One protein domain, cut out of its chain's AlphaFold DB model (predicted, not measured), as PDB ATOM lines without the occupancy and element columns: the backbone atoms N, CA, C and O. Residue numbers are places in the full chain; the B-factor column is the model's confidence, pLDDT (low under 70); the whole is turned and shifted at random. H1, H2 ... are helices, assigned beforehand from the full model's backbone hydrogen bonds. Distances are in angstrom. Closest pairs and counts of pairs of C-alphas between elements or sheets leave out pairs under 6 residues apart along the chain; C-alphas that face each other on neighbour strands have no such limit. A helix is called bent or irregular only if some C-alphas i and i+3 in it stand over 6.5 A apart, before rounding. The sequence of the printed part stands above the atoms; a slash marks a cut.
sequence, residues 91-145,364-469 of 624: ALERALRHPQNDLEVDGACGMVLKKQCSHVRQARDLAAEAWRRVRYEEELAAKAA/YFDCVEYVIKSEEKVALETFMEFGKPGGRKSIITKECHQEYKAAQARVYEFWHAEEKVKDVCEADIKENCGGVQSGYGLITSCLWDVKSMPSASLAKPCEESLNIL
ATOM      1  N   ALA A  91      30.209 -22.181  52.328       75.62
ATOM      2  CA  ALA A  91      30.507 -20.946  53.053       75.62
ATOM      3  C   ALA A  91      30.681 -19.758  52.094       75.62
ATOM      4  O   ALA A  91      30.041 -18.731  52.306       75.62
ATOM      5  N   LEU A  92      31.417 -19.925  50.991       79.00
ATOM      6  CA  LEU A  92      31.511 -18.936  49.909       79.00
ATOM      7  C   LEU A  92      30.138 -18.638  49.283       79.00
ATOM      8  O   LEU A  92      29.761 -17.484  49.111       79.00
ATOM      9  N   GLU A  93      29.337 -19.671  49.013       78.94
ATOM     10  CA  GLU A  93      27.951 -19.513  48.558       78.94
ATOM     11  C   GLU A  93      27.068 -18.757  49.570       78.94
ATOM     12  O   GLU A  93      26.114 -18.091  49.175       78.94
ATOM     13  N   ARG A  94      27.348 -18.855  50.875       78.31
ATOM     14  CA  ARG A  94      26.684 -18.042  51.907       78.31
ATOM     15  C   ARG A  94      27.226 -16.610  51.941       78.31
ATOM     16  O   ARG A  94      26.440 -15.702  52.188       78.31
ATOM     17  N   ALA A  95      28.507 -16.406  51.625       79.06
ATOM     18  CA  ALA A  95      29.116 -15.083  51.521       79.06
ATOM     19  C   ALA A  95      28.520 -14.264  50.372       79.06
ATOM     20  O   ALA A  95      28.085 -13.139  50.588       79.06
ATOM     21  N   LEU A  96      28.423 -14.857  49.178       78.50
ATOM     22  CA  LEU A  96      27.848 -14.231  47.978       78.50
ATOM     23  C   LEU A  96      26.349 -13.915  48.135       78.50
ATOM     24  O   LEU A  96      25.834 -12.984  47.530       78.50
ATOM     25  N   ARG A  97      25.644 -14.675  48.983       79.88
ATOM     26  CA  ARG A  97      24.228 -14.453  49.321       79.88
ATOM     27  C   ARG A  97      24.014 -13.422  50.436       79.88
ATOM     28  O   ARG A  97      22.857 -13.125  50.752       79.88
ATOM     29  N   HIS A  98      25.073 -12.902  51.063       78.81
ATOM     30  CA  HIS A  98      24.936 -11.948  52.160       78.81
ATOM     31  C   HIS A  98      24.463 -10.575  51.640       78.81
ATOM     32  O   HIS A  98      25.026 -10.093  50.662       78.81
ATOM     33  N   PRO A  99      23.482  -9.892  52.270       74.00
ATOM     34  CA  PRO A  99      22.916  -8.651  51.721       74.00
ATOM     35  C   PRO A  99      23.893  -7.482  51.523       74.00
ATOM     36  O   PRO A  99      23.564  -6.566  50.782       74.00
ATOM     37  N   GLN A 100      25.060  -7.501  52.178       74.38
ATOM     38  CA  GLN A 100      26.130  -6.501  52.004       74.38
ATOM     39  C   GLN A 100      27.130  -6.856  50.885       74.38
ATOM     40  O   GLN A 100      27.910  -6.005  50.486       74.38
ATOM     41  N   ASN A 101      27.100  -8.095  50.385       79.81
ATOM     42  CA  ASN A 101      27.992  -8.627  49.345       79.81
ATOM     43  C   ASN A 101      27.275  -8.846  47.997       79.81
ATOM     44  O   ASN A 101      27.881  -9.312  47.032       79.81
ATOM     45  N   ASP A 102      25.964  -8.609  47.962       80.50
ATOM     46  CA  ASP A 102      25.087  -8.912  46.834       80.50
ATOM     47  C   ASP A 102      25.062  -7.767  45.804       80.50
ATOM     48  O   ASP A 102      25.471  -6.645  46.090       80.50
ATOM     49  N   LEU A 103      24.570  -8.045  44.597       81.94
ATOM     50  CA  LEU A 103      24.591  -7.090  43.485       81.94
ATOM     51  C   LEU A 103      23.723  -5.850  43.747       81.94
ATOM     52  O   LEU A 103      22.568  -5.952  44.178       81.94
ATOM     53  N   GLU A 104      24.260  -4.678  43.407       79.69
ATOM     54  CA  GLU A 104      23.580  -3.400  43.593       79.69
ATOM     55  C   GLU A 104      22.476  -3.172  42.553       79.69
ATOM     56  O   GLU A 104      22.642  -3.358  41.347       79.69
ATOM     57  N   VAL A 105      21.324  -2.690  43.025       77.75
ATOM     58  CA  VAL A 105      20.124  -2.446  42.201       77.75
ATOM     59  C   VAL A 105      20.330  -1.321  41.174       77.75
ATOM     60  O   VAL A 105      19.601  -1.254  40.177       77.75
ATOM     61  N   ASP A 106      21.335  -0.471  41.380       81.25
ATOM     62  CA  ASP A 106      21.701   0.660  40.522       81.25
ATOM     63  C   ASP A 106      23.072   0.488  39.830       81.25
ATOM     64  O   ASP A 106      23.499   1.382  39.100       81.25
ATOM     65  N   GLY A 107      23.709  -0.684  39.975       82.12
ATOM     66  CA  GLY A 107      24.899  -1.088  39.216       82.12
ATOM     67  C   GLY A 107      24.606  -1.416  37.742       82.12
ATOM     68  O   GLY A 107      23.489  -1.239  37.243       82.12
ATOM     69  N   ALA A 108      25.594  -1.955  37.022       84.00
ATOM     70  CA  ALA A 108      25.456  -2.327  35.607       84.00
ATOM     71  C   ALA A 108      24.420  -3.452  35.392       84.00
ATOM     72  O   ALA A 108      23.678  -3.454  34.405       84.00
ATOM     73  N   CYS A 109      24.289  -4.367  36.352       86.31
ATOM     74  CA  CYS A 109      23.219  -5.357  36.414       86.31
ATOM     75  C   CYS A 109      21.840  -4.765  36.740       86.31
ATOM     76  O   CYS A 109      20.839  -5.463  36.571       86.31
ATOM     77  N   GLY A 110      21.735  -3.496  37.147       86.62
ATOM     78  CA  GLY A 110      20.505  -2.886  37.654       86.62
ATOM     79  C   GLY A 110      19.282  -3.047  36.742       86.62
ATOM     80  O   GLY A 110      18.181  -3.299  37.232       86.62
ATOM     81  N   MET A 111      19.444  -3.002  35.412       84.06
ATOM     82  CA  MET A 111      18.342  -3.289  34.476       84.06
ATOM     83  C   MET A 111      17.877  -4.753  34.502       84.06
ATOM     84  O   MET A 111      16.674  -5.005  34.420       84.06
ATOM     85  N   VAL A 112      18.802  -5.711  34.622       85.25
ATOM     86  CA  VAL A 112      18.486  -7.143  34.762       85.25
ATOM     87  C   VAL A 112      17.796  -7.377  36.104       85.25
ATOM     88  O   VAL A 112      16.749  -8.024  36.152       85.25
ATOM     89  N   LEU A 113      18.310  -6.766  37.177       87.00
ATOM     90  CA  LEU A 113      17.735  -6.884  38.515       87.00
ATOM     91  C   LEU A 113      16.308  -6.331  38.582       87.00
ATOM     92  O   LEU A 113      15.412  -6.997  39.098       87.00
ATOM     93  N   LYS A 114      16.071  -5.152  37.996       86.38
ATOM     94  CA  LYS A 114      14.752  -4.499  37.960       86.38
ATOM     95  C   LYS A 114      13.734  -5.236  37.077       86.38
ATOM     96  O   LYS A 114      12.549  -5.199  37.397       86.38
ATOM     97  N   LYS A 115      14.162  -5.906  35.995       85.62
ATOM     98  CA  LYS A 115      13.257  -6.598  35.048       85.62
ATOM     99  C   LYS A 115      13.031  -8.081  35.360       85.62
ATOM    100  O   LYS A 115      11.888  -8.519  35.324       85.62
ATOM    101  N   GLN A 116      14.087  -8.841  35.652       85.62
ATOM    102  CA  GLN A 116      14.024 -10.301  35.846       85.62
ATOM    103  C   GLN A 116      14.025 -10.701  37.332       85.62
ATOM    104  O   GLN A 116      13.329 -11.633  37.735       85.62
ATOM    105  N   CYS A 117      14.755  -9.963  38.177       87.81
ATOM    106  CA  CYS A 117      14.933 -10.283  39.600       87.81
ATOM    107  C   CYS A 117      14.052  -9.458  40.553       87.81
ATOM    108  O   CYS A 117      14.280  -9.459  41.762       87.81
ATOM    109  N   SER A 118      13.012  -8.788  40.049       85.31
ATOM    110  CA  SER A 118      12.051  -8.015  40.857       85.31
ATOM    111  C   SER A 118      11.412  -8.845  41.984       85.31
ATOM    112  O   SER A 118      11.176  -8.348  43.085       85.31
ATOM    113  N   HIS A 119      11.222 -10.141  41.736       84.56
ATOM    114  CA  HIS A 119      10.720 -11.122  42.693       84.56
ATOM    115  C   HIS A 119      11.673 -11.373  43.889       84.56
ATOM    116  O   HIS A 119      11.206 -11.700  44.979       84.56
ATOM    117  N   VAL A 120      12.993 -11.175  43.731       86.31
ATOM    118  CA  VAL A 120      13.984 -11.271  44.828       86.31
ATOM    119  C   VAL A 120      13.717 -10.188  45.871       86.31
ATOM    120  O   VAL A 120      13.752 -10.452  47.072       86.31
ATOM    121  N   ARG A 121      13.398  -8.966  45.419       84.00
ATOM    122  CA  ARG A 121      13.057  -7.848  46.306       84.00
ATOM    123  C   ARG A 121      11.827  -8.175  47.150       84.00
ATOM    124  O   ARG A 121      11.889  -8.086  48.369       84.00
ATOM    125  N   GLN A 122      10.760  -8.650  46.509       83.69
ATOM    126  CA  GLN A 122       9.522  -9.051  47.186       83.69
ATOM    127  C   GLN A 122       9.767 -10.166  48.218       83.69
ATOM    128  O   GLN A 122       9.308 -10.071  49.354       83.69
ATOM    129  N   ALA A 123      10.545 -11.194  47.861       83.25
ATOM    130  CA  ALA A 123      10.912 -12.274  48.777       83.25
ATOM    131  C   ALA A 123      11.725 -11.774  49.989       83.25
ATOM    132  O   ALA A 123      11.511 -12.244  51.110       83.25
ATOM    133  N   ARG A 124      12.616 -10.793  49.791       82.81
ATOM    134  CA  ARG A 124      13.391 -10.146  50.863       82.81
ATOM    135  C   ARG A 124      12.543  -9.255  51.761       82.81
ATOM    136  O   ARG A 124      12.674  -9.354  52.977       82.81
ATOM    137  N   ASP A 125      11.653  -8.447  51.194       84.31
ATOM    138  CA  ASP A 125      10.744  -7.583  51.954       84.31
ATOM    139  C   ASP A 125       9.809  -8.428  52.848       84.31
ATOM    140  O   ASP A 125       9.654  -8.143  54.041       84.31
ATOM    141  N   LEU A 126       9.286  -9.544  52.316       82.75
ATOM    142  CA  LEU A 126       8.508 -10.541  53.066       82.75
ATOM    143  C   LEU A 126       9.328 -11.228  54.170       82.75
ATOM    144  O   LEU A 126       8.859 -11.342  55.305       82.75
ATOM    145  N   ALA A 127      10.562 -11.658  53.880       81.50
ATOM    146  CA  ALA A 127      11.448 -12.253  54.882       81.50
ATOM    147  C   ALA A 127      11.805 -11.255  56.000       81.50
ATOM    148  O   ALA A 127      11.809 -11.616  57.178       81.50
ATOM    149  N   ALA A 128      12.033  -9.983  55.658       81.75
ATOM    150  CA  ALA A 128      12.313  -8.912  56.609       81.75
ATOM    151  C   ALA A 128      11.086  -8.524  57.452       81.75
ATOM    152  O   ALA A 128      11.232  -8.140  58.615       81.75
ATOM    153  N   GLU A 129       9.863  -8.615  56.921       84.31
ATOM    154  CA  GLU A 129       8.650  -8.472  57.734       84.31
ATOM    155  C   GLU A 129       8.438  -9.669  58.670       84.31
ATOM    156  O   GLU A 129       8.254  -9.477  59.874       84.31
ATOM    157  N   ALA A 130       8.551 -10.897  58.159       82.06
ATOM    158  CA  ALA A 130       8.462 -12.103  58.975       82.06
ATOM    159  C   ALA A 130       9.498 -12.083  60.117       82.06
ATOM    160  O   ALA A 130       9.143 -12.315  61.271       82.06
ATOM    161  N   TRP A 131      10.747 -11.690  59.842       82.62
ATOM    162  CA  TRP A 131      11.791 -11.560  60.863       82.62
ATOM    163  C   TRP A 131      11.517 -10.444  61.886       82.62
ATOM    164  O   TRP A 131      11.793 -10.620  63.073       82.62
ATOM    165  N   ARG A 132      10.920  -9.313  61.480       85.06
ATOM    166  CA  ARG A 132      10.457  -8.276  62.430       85.06
ATOM    167  C   ARG A 132       9.397  -8.827  63.390       85.06
ATOM    168  O   ARG A 132       9.460  -8.534  64.582       85.06
ATOM    169  N   ARG A 133       8.482  -9.672  62.903       83.31
ATOM    170  CA  ARG A 133       7.474 -10.355  63.736       83.31
ATOM    171  C   ARG A 133       8.113 -11.370  64.699       83.31
ATOM    172  O   ARG A 133       7.726 -11.392  65.864       83.31
ATOM    173  N   VAL A 134       9.143 -12.119  64.272       85.06
ATOM    174  CA  VAL A 134       9.947 -12.992  65.164       85.06
ATOM    175  C   VAL A 134      10.531 -12.195  66.328       85.06
ATOM    176  O   VAL A 134      10.278 -12.537  67.482       85.06
ATOM    177  N   ARG A 135      11.254 -11.100  66.045       85.75
ATOM    178  CA  ARG A 135      11.855 -10.260  67.098       85.75
ATOM    179  C   ARG A 135      10.807  -9.685  68.049       85.75
ATOM    180  O   ARG A 135      11.050  -9.630  69.247       85.75
ATOM    181  N   TYR A 136       9.644  -9.281  67.535       87.75
ATOM    182  CA  TYR A 136       8.552  -8.751  68.353       87.75
ATOM    183  C   TYR A 136       7.973  -9.803  69.318       87.75
ATOM    184  O   TYR A 136       7.758  -9.503  70.495       87.75
ATOM    185  N   GLU A 137       7.787 -11.050  68.871       87.50
ATOM    186  CA  GLU A 137       7.396 -12.158  69.755       87.50
ATOM    187  C   GLU A 137       8.494 -12.508  70.772       87.50
ATOM    188  O   GLU A 137       8.191 -12.683  71.955       87.50
ATOM    189  N   GLU A 138       9.765 -12.557  70.358       88.19
ATOM    190  CA  GLU A 138      10.905 -12.811  71.253       88.19
ATOM    191  C   GLU A 138      11.058 -11.682  72.301       88.19
ATOM    192  O   GLU A 138      11.260 -11.960  73.487       88.19
ATOM    193  N   GLU A 139      10.836 -10.415  71.932       90.81
ATOM    194  CA  GLU A 139      10.761  -9.281  72.861       90.81
ATOM    195  C   GLU A 139       9.585  -9.387  73.838       90.81
ATOM    196  O   GLU A 139       9.752  -9.116  75.031       90.81
ATOM    197  N   LEU A 140       8.389  -9.758  73.370       88.62
ATOM    198  CA  LEU A 140       7.227  -9.970  74.238       88.62
ATOM    199  C   LEU A 140       7.469 -11.130  75.213       88.62
ATOM    200  O   LEU A 140       7.143 -11.009  76.398       88.62
ATOM    201  N   ALA A 141       8.095 -12.215  74.753       86.19
ATOM    202  CA  ALA A 141       8.494 -13.341  75.587       86.19
ATOM    203  C   ALA A 141       9.540 -12.925  76.637       86.19
ATOM    204  O   ALA A 141       9.377 -13.247  77.815       86.19
ATOM    205  N   ALA A 142      10.552 -12.137  76.260       89.00
ATOM    206  CA  ALA A 142      11.558 -11.600  77.179       89.00
ATOM    207  C   ALA A 142      10.954 -10.624  78.206       89.00
ATOM    208  O   ALA A 142      11.231 -10.721  79.405       89.00
ATOM    209  N   LYS A 143      10.059  -9.722  77.779       91.25
ATOM    210  CA  LYS A 143       9.304  -8.814  78.664       91.25
ATOM    211  C   LYS A 143       8.400  -9.601  79.626       91.25
ATOM    212  O   LYS A 143       8.300  -9.249  80.802       91.25
ATOM    213  N   ALA A 144       7.791 -10.700  79.175       88.38
ATOM    214  CA  ALA A 144       7.019 -11.607  80.024       88.38
ATOM    215  C   ALA A 144       7.902 -12.420  80.993       88.38
ATOM    216  O   ALA A 144       7.499 -12.631  82.138       88.38
ATOM    217  N   ALA A 145       9.102 -12.837  80.578       89.00
ATOM    218  CA  ALA A 145      10.078 -13.516  81.429       89.00
ATOM    219  C   ALA A 145      10.564 -12.595  82.559       89.00
ATOM    220  O   ALA A 145      10.366 -12.934  83.724       89.00
ATOM    221  N   TYR A 364      20.158 -11.410  44.702       84.69
ATOM    222  CA  TYR A 364      20.289 -10.946  43.327       84.69
ATOM    223  C   TYR A 364      21.384 -11.734  42.599       84.69
ATOM    224  O   TYR A 364      21.210 -12.045  41.423       84.69
ATOM    225  N   PHE A 365      22.433 -12.156  43.309       86.50
ATOM    226  CA  PHE A 365      23.469 -13.065  42.829       86.50
ATOM    227  C   PHE A 365      22.903 -14.412  42.336       86.50
ATOM    228  O   PHE A 365      23.165 -14.790  41.199       86.50
ATOM    229  N   ASP A 366      22.069 -15.104  43.131       86.56
ATOM    230  CA  ASP A 366      21.396 -16.357  42.724       86.56
ATOM    231  C   ASP A 366      20.511 -16.153  41.483       86.56
ATOM    232  O   ASP A 366      20.446 -17.016  40.604       86.56
ATOM    233  N   CYS A 367      19.816 -15.013  41.406       88.31
ATOM    234  CA  CYS A 367      18.962 -14.690  40.270       88.31
ATOM    235  C   CYS A 367      19.769 -14.400  38.997       88.31
ATOM    236  O   CYS A 367      19.466 -14.962  37.946       88.31
ATOM    237  N   VAL A 368      20.815 -13.573  39.074       87.25
ATOM    238  CA  VAL A 368      21.680 -13.275  37.923       87.25
ATOM    239  C   VAL A 368      22.427 -14.527  37.472       87.25
ATOM    240  O   VAL A 368      22.443 -14.795  36.275       87.25
ATOM    241  N   GLU A 369      22.937 -15.356  38.388       88.69
ATOM    242  CA  GLU A 369      23.546 -16.643  38.030       88.69
ATOM    243  C   GLU A 369      22.553 -17.556  37.284       88.69
ATOM    244  O   GLU A 369      22.914 -18.186  36.286       88.69
ATOM    245  N   TYR A 370      21.290 -17.608  37.722       88.88
ATOM    246  CA  TYR A 370      20.248 -18.366  37.030       88.88
ATOM    247  C   TYR A 370      19.963 -17.821  35.623       88.88
ATOM    248  O   TYR A 370      19.876 -18.610  34.679       88.88
ATOM    249  N   VAL A 371      19.863 -16.495  35.453       86.88
ATOM    250  CA  VAL A 371      19.648 -15.897  34.125       86.88
ATOM    251  C   VAL A 371      20.858 -16.161  33.218       86.88
ATOM    252  O   VAL A 371      20.640 -16.657  32.115       86.88
ATOM    253  N   ILE A 372      22.103 -15.975  33.687       87.69
ATOM    254  CA  ILE A 372      23.335 -16.302  32.930       87.69
ATOM    255  C   ILE A 372      23.277 -17.750  32.427       87.69
ATOM    256  O   ILE A 372      23.336 -17.991  31.222       87.69
ATOM    257  N   LYS A 373      23.064 -18.716  33.329       88.31
ATOM    258  CA  LYS A 373      23.002 -20.146  32.980       88.31
ATOM    259  C   LYS A 373      21.854 -20.471  32.019       88.31
ATOM    260  O   LYS A 373      21.974 -21.396  31.216       88.31
ATOM    261  N   SER A 374      20.743 -19.734  32.086       86.56
ATOM    262  CA  SER A 374      19.630 -19.891  31.142       86.56
ATOM    263  C   SER A 374      19.981 -19.382  29.738       86.56
ATOM    264  O   SER A 374      19.644 -20.047  28.758       86.56
ATOM    265  N   GLU A 375      20.718 -18.271  29.627       84.69
ATOM    266  CA  GLU A 375      21.197 -17.742  28.346       84.69
ATOM    267  C   GLU A 375      22.275 -18.639  27.734       84.69
ATOM    268  O   GLU A 375      22.163 -19.001  26.565       84.69
ATOM    269  N   GLU A 376      23.265 -19.067  28.525       84.88
ATOM    270  CA  GLU A 376      24.305 -20.016  28.103       84.88
ATOM    271  C   GLU A 376      23.692 -21.325  27.583       84.88
ATOM    272  O   GLU A 376      24.080 -21.818  26.522       84.88
ATOM    273  N   LYS A 377      22.681 -21.861  28.284       85.88
ATOM    274  CA  LYS A 377      21.964 -23.069  27.862       85.88
ATOM    275  C   LYS A 377      21.200 -22.861  26.551       85.88
ATOM    276  O   LYS A 377      21.355 -23.670  25.642       85.88
ATOM    277  N   VAL A 378      20.421 -21.784  26.417       83.88
ATOM    278  CA  VAL A 378      19.662 -21.499  25.181       83.88
ATOM    279  C   VAL A 378      20.596 -21.209  24.000       83.88
ATOM    280  O   VAL A 378      20.293 -21.597  22.870       83.88
ATOM    281  N   ALA A 379      21.744 -20.571  24.238       80.88
ATOM    282  CA  ALA A 379      22.775 -20.360  23.226       80.88
ATOM    283  C   ALA A 379      23.408 -21.685  22.770       80.88
ATOM    284  O   ALA A 379      23.569 -21.888  21.567       80.88
ATOM    285  N   LEU A 380      23.704 -22.600  23.702       82.69
ATOM    286  CA  LEU A 380      24.214 -23.940  23.400       82.69
ATOM    287  C   LEU A 380      23.186 -24.790  22.638       82.69
ATOM    288  O   LEU A 380      23.538 -25.391  21.627       82.69
ATOM    289  N   GLU A 381      21.921 -24.798  23.066       82.88
ATOM    290  CA  GLU A 381      20.831 -25.502  22.372       82.88
ATOM    291  C   GLU A 381      20.658 -24.958  20.943       82.88
ATOM    292  O   GLU A 381      20.698 -25.726  19.984       82.88
ATOM    293  N   THR A 382      20.622 -23.631  20.768       79.56
ATOM    294  CA  THR A 382      20.530 -23.010  19.431       79.56
ATOM    295  C   THR A 382      21.763 -23.315  18.560       79.56
ATOM    296  O   THR A 382      21.634 -23.504  17.351       79.56
ATOM    297  N   PHE A 383      22.962 -23.396  19.148       81.75
ATOM    298  CA  PHE A 383      24.180 -23.783  18.429       81.75
ATOM    299  C   PHE A 383      24.148 -25.255  17.987       81.75
ATOM    300  O   PHE A 383      24.532 -25.551  16.857       81.75
ATOM    301  N   MET A 384      23.654 -26.162  18.836       84.56
ATOM    302  CA  MET A 384      23.499 -27.586  18.509       84.56
ATOM    303  C   MET A 384      22.424 -27.839  17.442       84.56
ATOM    304  O   MET A 384      22.616 -28.704  16.594       84.56
ATOM    305  N   GLU A 385      21.321 -27.086  17.457       82.88
ATOM    306  CA  GLU A 385      20.220 -27.235  16.494       82.88
ATOM    307  C   GLU A 385      20.519 -26.595  15.126       82.88
ATOM    308  O   GLU A 385      20.166 -27.163  14.093       82.88
ATOM    309  N   PHE A 386      21.174 -25.425  15.096       79.75
ATOM    310  CA  PHE A 386      21.308 -24.608  13.876       79.75
ATOM    311  C   PHE A 386      22.755 -24.360  13.416       79.75
ATOM    312  O   PHE A 386      22.972 -23.642  12.435       79.75
ATOM    313  N   GLY A 387      23.760 -24.907  14.111       75.19
ATOM    314  CA  GLY A 387      25.183 -24.785  13.755       75.19
ATOM    315  C   GLY A 387      25.742 -23.356  13.802       75.19
ATOM    316  O   GLY A 387      26.823 -23.094  13.277       75.19
ATOM    317  N   LYS A 388      24.998 -22.409  14.386       68.12
ATOM    318  CA  LYS A 388      25.330 -20.980  14.451       68.12
ATOM    319  C   LYS A 388      25.000 -20.438  15.844       68.12
ATOM    320  O   LYS A 388      23.970 -20.822  16.397       68.12
ATOM    321  N   PRO A 389      25.807 -19.519  16.407       60.38
ATOM    322  CA  PRO A 389      25.410 -18.794  17.609       60.38
ATOM    323  C   PRO A 389      24.132 -18.001  17.306       60.38
ATOM    324  O   PRO A 389      24.096 -17.182  16.385       60.38
ATOM    325  N   GLY A 390      23.058 -18.294  18.040       54.94
ATOM    326  CA  GLY A 390      21.732 -17.752  17.758       54.94
ATOM    327  C   GLY A 390      21.677 -16.232  17.898       54.94
ATOM    328  O   GLY A 390      22.027 -15.698  18.944       54.94
ATOM    329  N   GLY A 391      21.152 -15.534  16.885       54.41
ATOM    330  CA  GLY A 391      21.029 -14.067  16.848       54.41
ATOM    331  C   GLY A 391      20.008 -13.452  17.821       54.41
ATOM    332  O   GLY A 391      19.466 -12.383  17.540       54.41
ATOM    333  N   ARG A 392      19.704 -14.111  18.945       62.84
ATOM    334  CA  ARG A 392      18.892 -13.532  20.022       62.84
ATOM    335  C   ARG A 392      19.749 -12.496  20.755       62.84
ATOM    336  O   ARG A 392      20.877 -12.788  21.139       62.84
ATOM    337  N   LYS A 393      19.219 -11.288  20.964       66.12
ATOM    338  CA  LYS A 393      19.866 -10.288  21.829       66.12
ATOM    339  C   LYS A 393      19.872 -10.828  23.261       66.12
ATOM    340  O   LYS A 393      18.810 -11.234  23.733       66.12
ATOM    341  N   SER A 394      21.022 -10.825  23.931       72.94
ATOM    342  CA  SER A 394      21.082 -11.189  25.347       72.94
ATOM    343  C   SER A 394      20.308 -10.171  26.189       72.94
ATOM    344  O   SER A 394      20.324  -8.965  25.933       72.94
ATOM    345  N   ILE A 395      19.592 -10.684  27.182       78.31
ATOM    346  CA  ILE A 395      18.905  -9.945  28.238       78.31
ATOM    347  C   ILE A 395      19.951  -9.361  29.195       78.31
ATOM    348  O   ILE A 395      19.779  -8.243  29.684       78.31
ATOM    349  N   ILE A 396      21.041 -10.097  29.439       82.56
ATOM    350  CA  ILE A 396      22.185  -9.622  30.219       82.56
ATOM    351  C   ILE A 396      23.179  -8.901  29.303       82.56
ATOM    352  O   ILE A 396      23.531  -9.376  28.222       82.56
ATOM    353  N   THR A 397      23.660  -7.741  29.747       85.69
ATOM    354  CA  THR A 397      24.681  -6.965  29.036       85.69
ATOM    355  C   THR A 397      26.101  -7.428  29.403       85.69
ATOM    356  O   THR A 397      26.302  -8.198  30.350       85.69
ATOM    357  N   LYS A 398      27.123  -6.982  28.658       85.50
ATOM    358  CA  LYS A 398      28.522  -7.375  28.924       85.50
ATOM    359  C   LYS A 398      29.038  -6.789  30.240       85.50
ATOM    360  O   LYS A 398      29.816  -7.429  30.938       85.50
ATOM    361  N   GLU A 399      28.552  -5.606  30.585       85.44
ATOM    362  CA  GLU A 399      28.916  -4.835  31.770       85.44
ATOM    363  C   GLU A 399      28.377  -5.529  33.030       85.44
ATOM    364  O   GLU A 399      29.119  -5.716  33.988       85.44
ATOM    365  N   CYS A 400      27.139  -6.041  33.000       87.31
ATOM    366  CA  CYS A 400      26.609  -6.878  34.085       87.31
ATOM    367  C   CYS A 400      27.370  -8.212  34.229       87.31
ATOM    368  O   CYS A 400      27.650  -8.652  35.341       87.31
ATOM    369  N   HIS A 401      27.785  -8.845  33.123       85.81
ATOM    370  CA  HIS A 401      28.655 -10.030  33.182       85.81
ATOM    371  C   HIS A 401      30.022  -9.741  33.830       85.81
ATOM    372  O   HIS A 401      30.581 -10.615  34.497       85.81
ATOM    373  N   GLN A 402      30.570  -8.538  33.631       87.50
ATOM    374  CA  GLN A 402      31.801  -8.087  34.282       87.50
ATOM    375  C   GLN A 402      31.567  -7.778  35.764       87.50
ATOM    376  O   GLN A 402      32.332  -8.256  36.598       87.50
ATOM    377  N   GLU A 403      30.491  -7.067  36.109       86.12
ATOM    378  CA  GLU A 403      30.116  -6.762  37.494       86.12
ATOM    379  C   GLU A 403      29.878  -8.031  38.320       86.12
ATOM    380  O   GLU A 403      30.457  -8.168  39.394       86.12
ATOM    381  N   TYR A 404      29.107  -8.994  37.797       88.62
ATOM    382  CA  TYR A 404      28.859 -10.286  38.446       88.62
ATOM    383  C   TYR A 404      30.170 -11.023  38.770       88.62
ATOM    384  O   TYR A 404      30.373 -11.473  39.900       88.62
ATOM    385  N   LYS A 405      31.098 -11.096  37.804       87.94
ATOM    386  CA  LYS A 405      32.406 -11.746  37.995       87.94
ATOM    387  C   LYS A 405      33.316 -10.964  38.944       87.94
ATOM    388  O   LYS A 405      34.007 -11.579  39.751       87.94
ATOM    389  N   ALA A 406      33.294  -9.632  38.895       86.06
ATOM    390  CA  ALA A 406      34.060  -8.785  39.804       86.06
ATOM    391  C   ALA A 406      33.546  -8.900  41.249       86.06
ATOM    392  O   ALA A 406      34.348  -9.083  42.158       86.06
ATOM    393  N   ALA A 407      32.228  -8.877  41.467       84.81
ATOM    394  CA  ALA A 407      31.620  -9.113  42.777       84.81
ATOM    395  C   ALA A 407      31.969 -10.512  43.314       84.81
ATOM    396  O   ALA A 407      32.399 -10.640  44.459       84.81
ATOM    397  N   GLN A 408      31.883 -11.546  42.466       86.94
ATOM    398  CA  GLN A 408      32.271 -12.909  42.833       86.94
ATOM    399  C   GLN A 408      33.744 -13.004  43.269       86.94
ATOM    400  O   GLN A 408      34.041 -13.648  44.276       86.94
ATOM    401  N   ALA A 409      34.654 -12.347  42.541       86.56
ATOM    402  CA  ALA A 409      36.077 -12.303  42.870       86.56
ATOM    403  C   ALA A 409      36.357 -11.513  44.160       86.56
ATOM    404  O   ALA A 409      37.033 -12.035  45.045       86.56
ATOM    405  N   ARG A 410      35.778 -10.311  44.324       84.75
ATOM    406  CA  ARG A 410      35.935  -9.491  45.543       84.75
ATOM    407  C   ARG A 410      35.525 -10.251  46.801       84.75
ATOM    408  O   ARG A 410      36.287 -10.293  47.758       84.75
ATOM    409  N   VAL A 411      34.353 -10.891  46.794       84.81
ATOM    410  CA  VAL A 411      33.852 -11.646  47.957       84.81
ATOM    411  C   VAL A 411      34.726 -12.870  48.251       84.81
ATOM    412  O   VAL A 411      34.950 -13.188  49.417       84.81
ATOM    413  N   TYR A 412      35.261 -13.538  47.222       85.62
ATOM    414  CA  TYR A 412      36.205 -14.645  47.390       85.62
ATOM    415  C   TYR A 412      37.523 -14.187  48.036       85.62
ATOM    416  O   TYR A 412      37.961 -14.780  49.023       85.62
ATOM    417  N   GLU A 413      38.130 -13.112  47.527       85.31
ATOM    418  CA  GLU A 413      39.369 -12.545  48.071       85.31
ATOM    419  C   GLU A 413      39.177 -12.011  49.493       85.31
ATOM    420  O   GLU A 413      39.931 -12.384  50.391       85.31
ATOM    421  N   PHE A 414      38.138 -11.205  49.731       85.38
ATOM    422  CA  PHE A 414      37.830 -10.667  51.056       85.38
ATOM    423  C   PHE A 414      37.562 -11.767  52.081       85.38
ATOM    424  O   PHE A 414      38.051 -11.653  53.203       85.38
ATOM    425  N   TRP A 415      36.849 -12.838  51.719       86.00
ATOM    426  CA  TRP A 415      36.587 -13.959  52.625       86.00
ATOM    427  C   TRP A 415      37.852 -14.771  52.949       86.00
ATOM    428  O   TRP A 415      38.056 -15.138  54.104       86.00
ATOM    429  N   HIS A 416      38.740 -15.001  51.975       85.06
ATOM    430  CA  HIS A 416      40.026 -15.672  52.220       85.06
ATOM    431  C   HIS A 416      41.067 -14.790  52.931       85.06
ATOM    432  O   HIS A 416      41.989 -15.314  53.559       85.06
ATOM    433  N   ALA A 417      40.929 -13.468  52.851       84.31
ATOM    434  CA  ALA A 417      41.760 -12.513  53.575       84.31
ATOM    435  C   ALA A 417      41.287 -12.258  55.015       84.31
ATOM    436  O   ALA A 417      42.107 -11.907  55.861       84.31
ATOM    437  N   GLU A 418      39.990 -12.437  55.297       83.44
ATOM    438  CA  GLU A 418      39.346 -11.972  56.534       83.44
ATOM    439  C   GLU A 418      40.015 -12.492  57.810       83.44
ATOM    440  O   GLU A 418      40.182 -11.720  58.745       83.44
ATOM    441  N   GLU A 419      40.445 -13.755  57.848       83.50
ATOM    442  CA  GLU A 419      41.137 -14.340  59.008       83.50
ATOM    443  C   GLU A 419      42.449 -13.597  59.319       83.50
ATOM    444  O   GLU A 419      42.634 -13.085  60.421       83.50
ATOM    445  N   LYS A 420      43.312 -13.417  58.310       84.19
ATOM    446  CA  LYS A 420      44.606 -12.723  58.451       84.19
ATOM    447  C   LYS A 420      44.440 -11.238  58.767       84.19
ATOM    448  O   LYS A 420      45.162 -10.692  59.594       84.19
ATOM    449  N   VAL A 421      43.498 -10.581  58.091       83.81
ATOM    450  CA  VAL A 421      43.219  -9.153  58.286       83.81
ATOM    451  C   VAL A 421      42.608  -8.920  59.668       83.81
ATOM    452  O   VAL A 421      42.969  -7.954  60.329       83.81
ATOM    453  N   LYS A 422      41.752  -9.820  60.163       83.56
ATOM    454  CA  LYS A 422      41.168  -9.727  61.506       83.56
ATOM    455  C   LYS A 422      42.218  -9.806  62.616       83.56
ATOM    456  O   LYS A 422      42.126  -9.031  63.565       83.56
ATOM    457  N   ASP A 423      43.202 -10.690  62.476       84.25
ATOM    458  CA  ASP A 423      44.276 -10.851  63.462       84.25
ATOM    459  C   ASP A 423      45.223  -9.634  63.505       84.25
ATOM    460  O   ASP A 423      45.708  -9.271  64.575       84.25
ATOM    461  N   VAL A 424      45.462  -8.966  62.367       87.00
ATOM    462  CA  VAL A 424      46.343  -7.781  62.288       87.00
ATOM    463  C   VAL A 424      45.609  -6.469  62.610       87.00
ATOM    464  O   VAL A 424      46.183  -5.579  63.235       87.00
ATOM    465  N   CYS A 425      44.341  -6.335  62.216       85.31
ATOM    466  CA  CYS A 425      43.544  -5.109  62.346       85.31
ATOM    467  C   CYS A 425      42.670  -5.063  63.617       85.31
ATOM    468  O   CYS A 425      41.714  -4.292  63.671       85.31
ATOM    469  N   GLU A 426      42.927  -5.893  64.636       85.19
ATOM    470  CA  GLU A 426      41.983  -6.106  65.752       85.19
ATOM    471  C   GLU A 426      41.633  -4.823  66.544       85.19
ATOM    472  O   GLU A 426      40.562  -4.748  67.150       85.19
ATOM    473  N   ALA A 427      42.504  -3.805  66.522       82.88
ATOM    474  CA  ALA A 427      42.236  -2.469  67.060       82.88
ATOM    475  C   ALA A 427      41.298  -1.659  66.142       82.88
ATOM    476  O   ALA A 427      40.188  -1.315  66.552       82.88
ATOM    477  N   ASP A 428      41.698  -1.446  64.885       84.75
ATOM    478  CA  ASP A 428      40.943  -0.692  63.873       84.75
ATOM    479  C   ASP A 428      39.522  -1.247  63.664       84.75
ATOM    480  O   ASP A 428      38.579  -0.492  63.418       84.75
ATOM    481  N   ILE A 429      39.351  -2.567  63.813       84.94
ATOM    482  CA  ILE A 429      38.055  -3.255  63.754       84.94
ATOM    483  C   ILE A 429      37.148  -2.851  64.918       84.94
ATOM    484  O   ILE A 429      35.953  -2.657  64.705       84.94
ATOM    485  N   LYS A 430      37.680  -2.720  66.140       83.88
ATOM    486  CA  LYS A 430      36.894  -2.324  67.324       83.88
ATOM    487  C   LYS A 430      36.464  -0.862  67.251       83.88
ATOM    488  O   LYS A 430      35.371  -0.543  67.708       83.88
ATOM    489  N   GLU A 431      37.301  -0.007  66.667       84.00
ATOM    490  CA  GLU A 431      37.032   1.424  66.506       84.00
ATOM    491  C   GLU A 431      36.069   1.713  65.342       84.00
ATOM    492  O   GLU A 431      35.043   2.359  65.544       84.00
ATOM    493  N   ASN A 432      36.340   1.180  64.145       81.81
ATOM    494  CA  ASN A 432      35.611   1.548  62.923       81.81
ATOM    495  C   ASN A 432      34.525   0.536  62.514       81.81
ATOM    496  O   ASN A 432      33.483   0.922  61.985       81.81
ATOM    497  N   CYS A 433      34.740  -0.760  62.763       84.00
ATOM    498  CA  CYS A 433      33.903  -1.852  62.242       84.00
ATOM    499  C   CYS A 433      33.180  -2.663  63.338       84.00
ATOM    500  O   CYS A 433      32.655  -3.741  63.061       84.00
ATOM    501  N   GLY A 434      33.095  -2.157  64.576       76.75
ATOM    502  CA  GLY A 434      32.627  -2.918  65.749       76.75
ATOM    503  C   GLY A 434      31.169  -3.410  65.705       76.75
ATOM    504  O   GLY A 434      30.776  -4.238  66.525       76.75
ATOM    505  N   GLY A 435      30.363  -2.926  64.753       76.44
ATOM    506  CA  GLY A 435      29.002  -3.411  64.480       76.44
ATOM    507  C   GLY A 435      28.896  -4.490  63.389       76.44
ATOM    508  O   GLY A 435      27.796  -4.983  63.134       76.44
ATOM    509  N   VAL A 436      30.000  -4.840  62.721       79.19
ATOM    510  CA  VAL A 436      30.032  -5.782  61.591       79.19
ATOM    511  C   VAL A 436      30.165  -7.223  62.092       79.19
ATOM    512  O   VAL A 436      30.901  -7.512  63.034       79.19
ATOM    513  N   GLN A 437      29.445  -8.157  61.466       74.69
ATOM    514  CA  GLN A 437      29.564  -9.580  61.790       74.69
ATOM    515  C   GLN A 437      30.845 -10.151  61.176       74.69
ATOM    516  O   GLN A 437      31.070  -9.988  59.983       74.69
ATOM    517  N   SER A 438      31.658 -10.854  61.970       72.56
ATOM    518  CA  SER A 438      32.850 -11.534  61.453       72.56
ATOM    519  C   SER A 438      32.479 -12.757  60.619       72.56
ATOM    520  O   SER A 438      31.765 -13.637  61.112       72.56
ATOM    521  N   GLY A 439      33.034 -12.851  59.417       75.31
ATOM    522  CA  GLY A 439      32.756 -13.893  58.441       75.31
ATOM    523  C   GLY A 439      32.252 -13.300  57.127       75.31
ATOM    524  O   GLY A 439      31.749 -12.180  57.073       75.31
ATOM    525  N   TYR A 440      32.329 -14.101  56.061       76.50
ATOM    526  CA  TYR A 440      31.844 -13.752  54.721       76.50
ATOM    527  C   TYR A 440      32.557 -12.563  54.041       76.50
ATOM    528  O   TYR A 440      32.034 -12.032  53.062       76.50
ATOM    529  N   GLY A 441      33.742 -12.159  54.512       79.62
ATOM    530  CA  GLY A 441      34.515 -11.042  53.957       79.62
ATOM    531  C   GLY A 441      34.024  -9.657  54.392       79.62
ATOM    532  O   GLY A 441      34.406  -8.651  53.797       79.62
ATOM    533  N   LEU A 442      33.156  -9.585  55.404       82.00
ATOM    534  CA  LEU A 442      32.465  -8.350  55.782       82.00
ATOM    535  C   LEU A 442      33.363  -7.400  56.575       82.00
ATOM    536  O   LEU A 442      33.302  -6.188  56.369       82.00
ATOM    537  N   ILE A 443      34.230  -7.933  57.444       84.38
ATOM    538  CA  ILE A 443      35.238  -7.124  58.143       84.38
ATOM    539  C   ILE A 443      36.248  -6.555  57.140       84.38
ATOM    540  O   ILE A 443      36.579  -5.374  57.200       84.38
ATOM    541  N   THR A 444      36.696  -7.374  56.187       83.62
ATOM    542  CA  THR A 444      37.624  -6.977  55.123       83.62
ATOM    543  C   THR A 444      37.027  -5.918  54.199       83.62
ATOM    544  O   THR A 444      37.721  -4.949  53.904       83.62
ATOM    545  N   SER A 445      35.746  -6.030  53.824       83.06
ATOM    546  CA  SER A 445      35.039  -4.960  53.104       83.06
ATOM    547  C   SER A 445      34.956  -3.679  53.936       83.06
ATOM    548  O   SER A 445      35.373  -2.632  53.462       83.06
ATOM    549  N   CYS A 446      34.515  -3.755  55.199       84.81
ATOM    550  CA  CYS A 446      34.382  -2.574  56.059       84.81
ATOM    551  C   CYS A 446      35.707  -1.809  56.225       84.81
ATOM    552  O   CYS A 446      35.735  -0.587  56.107       84.81
ATOM    553  N   LEU A 447      36.820  -2.515  56.438       84.94
ATOM    554  CA  LEU A 447      38.145  -1.893  56.516       84.94
ATOM    555  C   LEU A 447      38.598  -1.309  55.166       84.94
ATOM    556  O   LEU A 447      39.274  -0.281  55.146       84.94
ATOM    557  N   TRP A 448      38.207  -1.916  54.042       84.50
ATOM    558  CA  TRP A 448      38.443  -1.361  52.704       84.50
ATOM    559  C   TRP A 448      37.668  -0.059  52.475       84.50
ATOM    560  O   TRP A 448      38.225   0.921  51.979       84.50
ATOM    561  N   ASP A 449      36.402  -0.032  52.889       82.75
ATOM    562  CA  ASP A 449      35.535   1.138  52.797       82.75
ATOM    563  C   ASP A 449      36.087   2.274  53.670       82.75
ATOM    564  O   ASP A 449      36.256   3.389  53.180       82.75
ATOM    565  N   VAL A 450      36.480   1.985  54.917       83.69
ATOM    566  CA  VAL A 450      37.155   2.930  55.829       83.69
ATOM    567  C   VAL A 450      38.440   3.487  55.204       83.69
ATOM    568  O   VAL A 450      38.625   4.700  55.193       83.69
ATOM    569  N   LYS A 451      39.284   2.636  54.603       82.62
ATOM    570  CA  LYS A 451      40.505   3.051  53.886       82.62
ATOM    571  C   LYS A 451      40.226   3.955  52.677       82.62
ATOM    572  O   LYS A 451      41.082   4.750  52.298       82.62
ATOM    573  N   SER A 452      39.047   3.846  52.062       78.50
ATOM    574  CA  SER A 452      38.633   4.722  50.958       78.50
ATOM    575  C   SER A 452      38.145   6.107  51.416       78.50
ATOM    576  O   SER A 452      38.041   7.021  50.595       78.50
ATOM    577  N   MET A 453      37.865   6.291  52.713       76.44
ATOM    578  CA  MET A 453      37.408   7.566  53.266       76.44
ATOM    579  C   MET A 453      38.603   8.462  53.634       76.44
ATOM    580  O   MET A 453      39.419   8.078  54.469       76.44
ATOM    581  N   PRO A 454      38.689   9.709  53.129       64.31
ATOM    582  CA  PRO A 454      39.822  10.606  53.395       64.31
ATOM    583  C   PRO A 454      39.888  11.134  54.843       64.31
ATOM    584  O   PRO A 454      40.742  11.959  55.157       64.31
ATOM    585  N   SER A 455      38.967  10.709  55.712       60.84
ATOM    586  CA  SER A 455      38.823  11.150  57.103       60.84
ATOM    587  C   SER A 455      39.196  10.088  58.144       60.84
ATOM    588  O   SER A 455      39.084  10.374  59.333       60.84
ATOM    589  N   ALA A 456      39.595   8.879  57.732       64.12
ATOM    590  CA  ALA A 456      39.928   7.780  58.637       64.12
ATOM    591  C   ALA A 456      41.308   7.193  58.308       64.12
ATOM    592  O   ALA A 456      41.577   6.799  57.176       64.12
ATOM    593  N   SER A 457      42.188   7.121  59.307       69.81
ATOM    594  CA  SER A 457      43.514   6.506  59.189       69.81
ATOM    595  C   SER A 457      43.533   5.154  59.895       69.81
ATOM    596  O   SER A 457      43.398   5.105  61.117       69.81
ATOM    597  N   LEU A 458      43.741   4.076  59.141       79.69
ATOM    598  CA  LEU A 458      44.019   2.749  59.698       79.69
ATOM    599  C   LEU A 458      45.445   2.677  60.265       79.69
ATOM    600  O   LEU A 458      46.326   3.457  59.886       79.69
ATOM    601  N   ALA A 459      45.708   1.703  61.132       82.88
ATOM    602  CA  ALA A 459      47.063   1.389  61.554       82.88
ATOM    603  C   ALA A 459      47.880   0.857  60.360       82.88
ATOM    604  O   ALA A 459      47.426  -0.016  59.623       82.88
ATOM    605  N   LYS A 460      49.128   1.318  60.202       81.88
ATOM    606  CA  LYS A 460      50.033   0.900  59.107       81.88
ATOM    607  C   LYS A 460      50.063  -0.616  58.818       81.88
ATOM    608  O   LYS A 460      49.861  -0.967  57.660       81.88
ATOM    609  N   PRO A 461      50.226  -1.530  59.803       82.44
ATOM    610  CA  PRO A 461      50.220  -2.969  59.516       82.44
ATOM    611  C   PRO A 461      48.860  -3.487  59.012       82.44
ATOM    612  O   PRO A 461      48.820  -4.440  58.232       82.44
ATOM    613  N   CYS A 462      47.746  -2.854  59.400       82.69
ATOM    614  CA  CYS A 462      46.433  -3.141  58.829       82.69
ATOM    615  C   CYS A 462      46.347  -2.641  57.378       82.69
ATOM    616  O   CYS A 462      45.949  -3.384  56.481       82.69
ATOM    617  N   GLU A 463      46.794  -1.410  57.120       83.19
ATOM    618  CA  GLU A 463      46.782  -0.816  55.783       83.19
ATOM    619  C   GLU A 463      47.647  -1.604  54.778       83.19
ATOM    620  O   GLU A 463      47.214  -1.841  53.645       83.19
ATOM    621  N   GLU A 464      48.830  -2.055  55.211       82.50
ATOM    622  CA  GLU A 464      49.738  -2.959  54.491       82.50
ATOM    623  C   GLU A 464      49.090  -4.325  54.226       82.50
ATOM    624  O   GLU A 464      49.117  -4.805  53.092       82.50
ATOM    625  N   SER A 465      48.428  -4.918  55.228       81.19
ATOM    626  CA  SER A 465      47.704  -6.191  55.072       81.19
ATOM    627  C   SER A 465      46.557  -6.098  54.061       81.19
ATOM    628  O   SER A 465      46.298  -7.054  53.331       81.19
ATOM    629  N   LEU A 466      45.902  -4.936  53.969       81.69
ATOM    630  CA  LEU A 466      44.903  -4.645  52.940       81.69
ATOM    631  C   LEU A 466      45.557  -4.390  51.570       81.69
ATOM    632  O   LEU A 466      45.055  -4.882  50.568       81.69
ATOM    633  N   ASN A 467      46.694  -3.685  51.489       80.81
ATOM    634  CA  ASN A 467      47.396  -3.399  50.219       80.81
ATOM    635  C   ASN A 467      47.798  -4.659  49.417       80.81
ATOM    636  O   ASN A 467      48.061  -4.560  48.222       80.81
ATOM    637  N   ILE A 468      47.826  -5.840  50.041       78.94
ATOM    638  CA  ILE A 468      48.112  -7.127  49.382       78.94
ATOM    639  C   ILE A 468      46.916  -7.634  48.539       78.94
ATOM    640  O   ILE A 468      47.102  -8.432  47.613       78.94
ATOM    641  N   LEU A 469      45.688  -7.185  48.822       74.88
ATOM    642  CA  LEU A 469      44.466  -7.683  48.178       74.88
ATOM    643  C   LEU A 469      44.265  -7.048  46.794       74.88
ATOM    644  O   LEU A 469      44.177  -5.829  46.660       74.88
TER     645      LEU A 469
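Overview. This is residues 91 to 145 and 364 to 469 of the 624 residues of an uncharacterized protein of Ostreococcus lucimarinus (strain CCE9901) (UniProt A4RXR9). Three long helices spread from a loose junction near residues 364 and 365 as a rough Y: H3 and H5 run out as two arms and H4 runs the other way as the stem. H3 sticks out with residues 125 to 145, while the far end of H5 forms a small head with the short helices H6, H7 and H8; H1 packs on H5, and H2 lies by the junction. The printed part has 161 residues with eight named helices, H1 to H8 in order along the chain, and no named strand; its class is all helix. The whole is loose, with a radius of gyration of the C-alphas of 20.4 A, and it spans 62 by 50 by 27 A, only just flat.

Along the chain. The longest helix, H3, holds residues 118 to 145 and measures 41.0 A, from C-alpha 118 at (12.051, -8.015, 40.857) to C-alpha 145 at (10.078, -13.516, 81.429). Before it come H1, residues 91 to 96, and H2, residues 110 to 115. H4, residues 364 to 386, measures 32.5 A. H5, residues 398 to 424, measures 37.8 A; it is irregular, with C-alphas 416 and 419 7.0 A apart, and has a kink of 48 degrees near residue 418. H6 holds residues 426 to 432, H7 residues 442 to 452, and H8 residues 460 to 467, ending at C-alpha 467 (47.396, -3.399, 50.219).

Arrangement. H3 and H4 are close but not clearly touching, with C-alphas of Val 120 and Tyr 364 closest at 6.5 A, at a shallow tilt of 29 degrees, opposite ways. H2 and H3 meet only through their link. H2 and H4 only just touch, with 3 pairs of C-alphas within 8 A, the closest those of Leu 113 and Tyr 364 at 6.8 A. H4 and H5 are close but not clearly touching: the closest C-alphas, of Phe 365 and Tyr 404, are 7.5 A apart. H5 and H7 are the hubs, touching three helices each. H5 touches H1 with residues 408 to 415 alone; the closest C-alphas, of Leu 96 and Val 411, are 6.5 A apart. H5 touches H7 with residues 414 to 422 alone, about perpendicular at 80 degrees, with C-alphas of Glu 418 and Thr 444 closest at 5.5 A. H5 touches H8 with residues 420 to 424 alone, at a shallow tilt of 30 degrees, opposite ways; the closest C-alphas, of Val 424 and Cys 462, are 5.8 A apart. H6 touches H7, with C-alphas of Ile 429 and Leu 447 closest at 7.4 A. Every O i to N i+4 pair is within hydrogen-bond range in H1, H2, H3, H4, H7 and H8, against 21 of 23 in H5 and 2 of 3 in H6.

Size, cuts and confidence. The two C-alphas farthest apart, of Ala 145 and Gly 387, are 70.2 A apart. Residues 146 to 363 are not printed, and C-alphas 145 and 364 are 39.5 A apart across the cut. The links H1 to H2 and H4 to H5 are long. Confidence is under 70 at residues 388 to 393 and 454 to 457; the mean pLDDT of the printed part is 82.0.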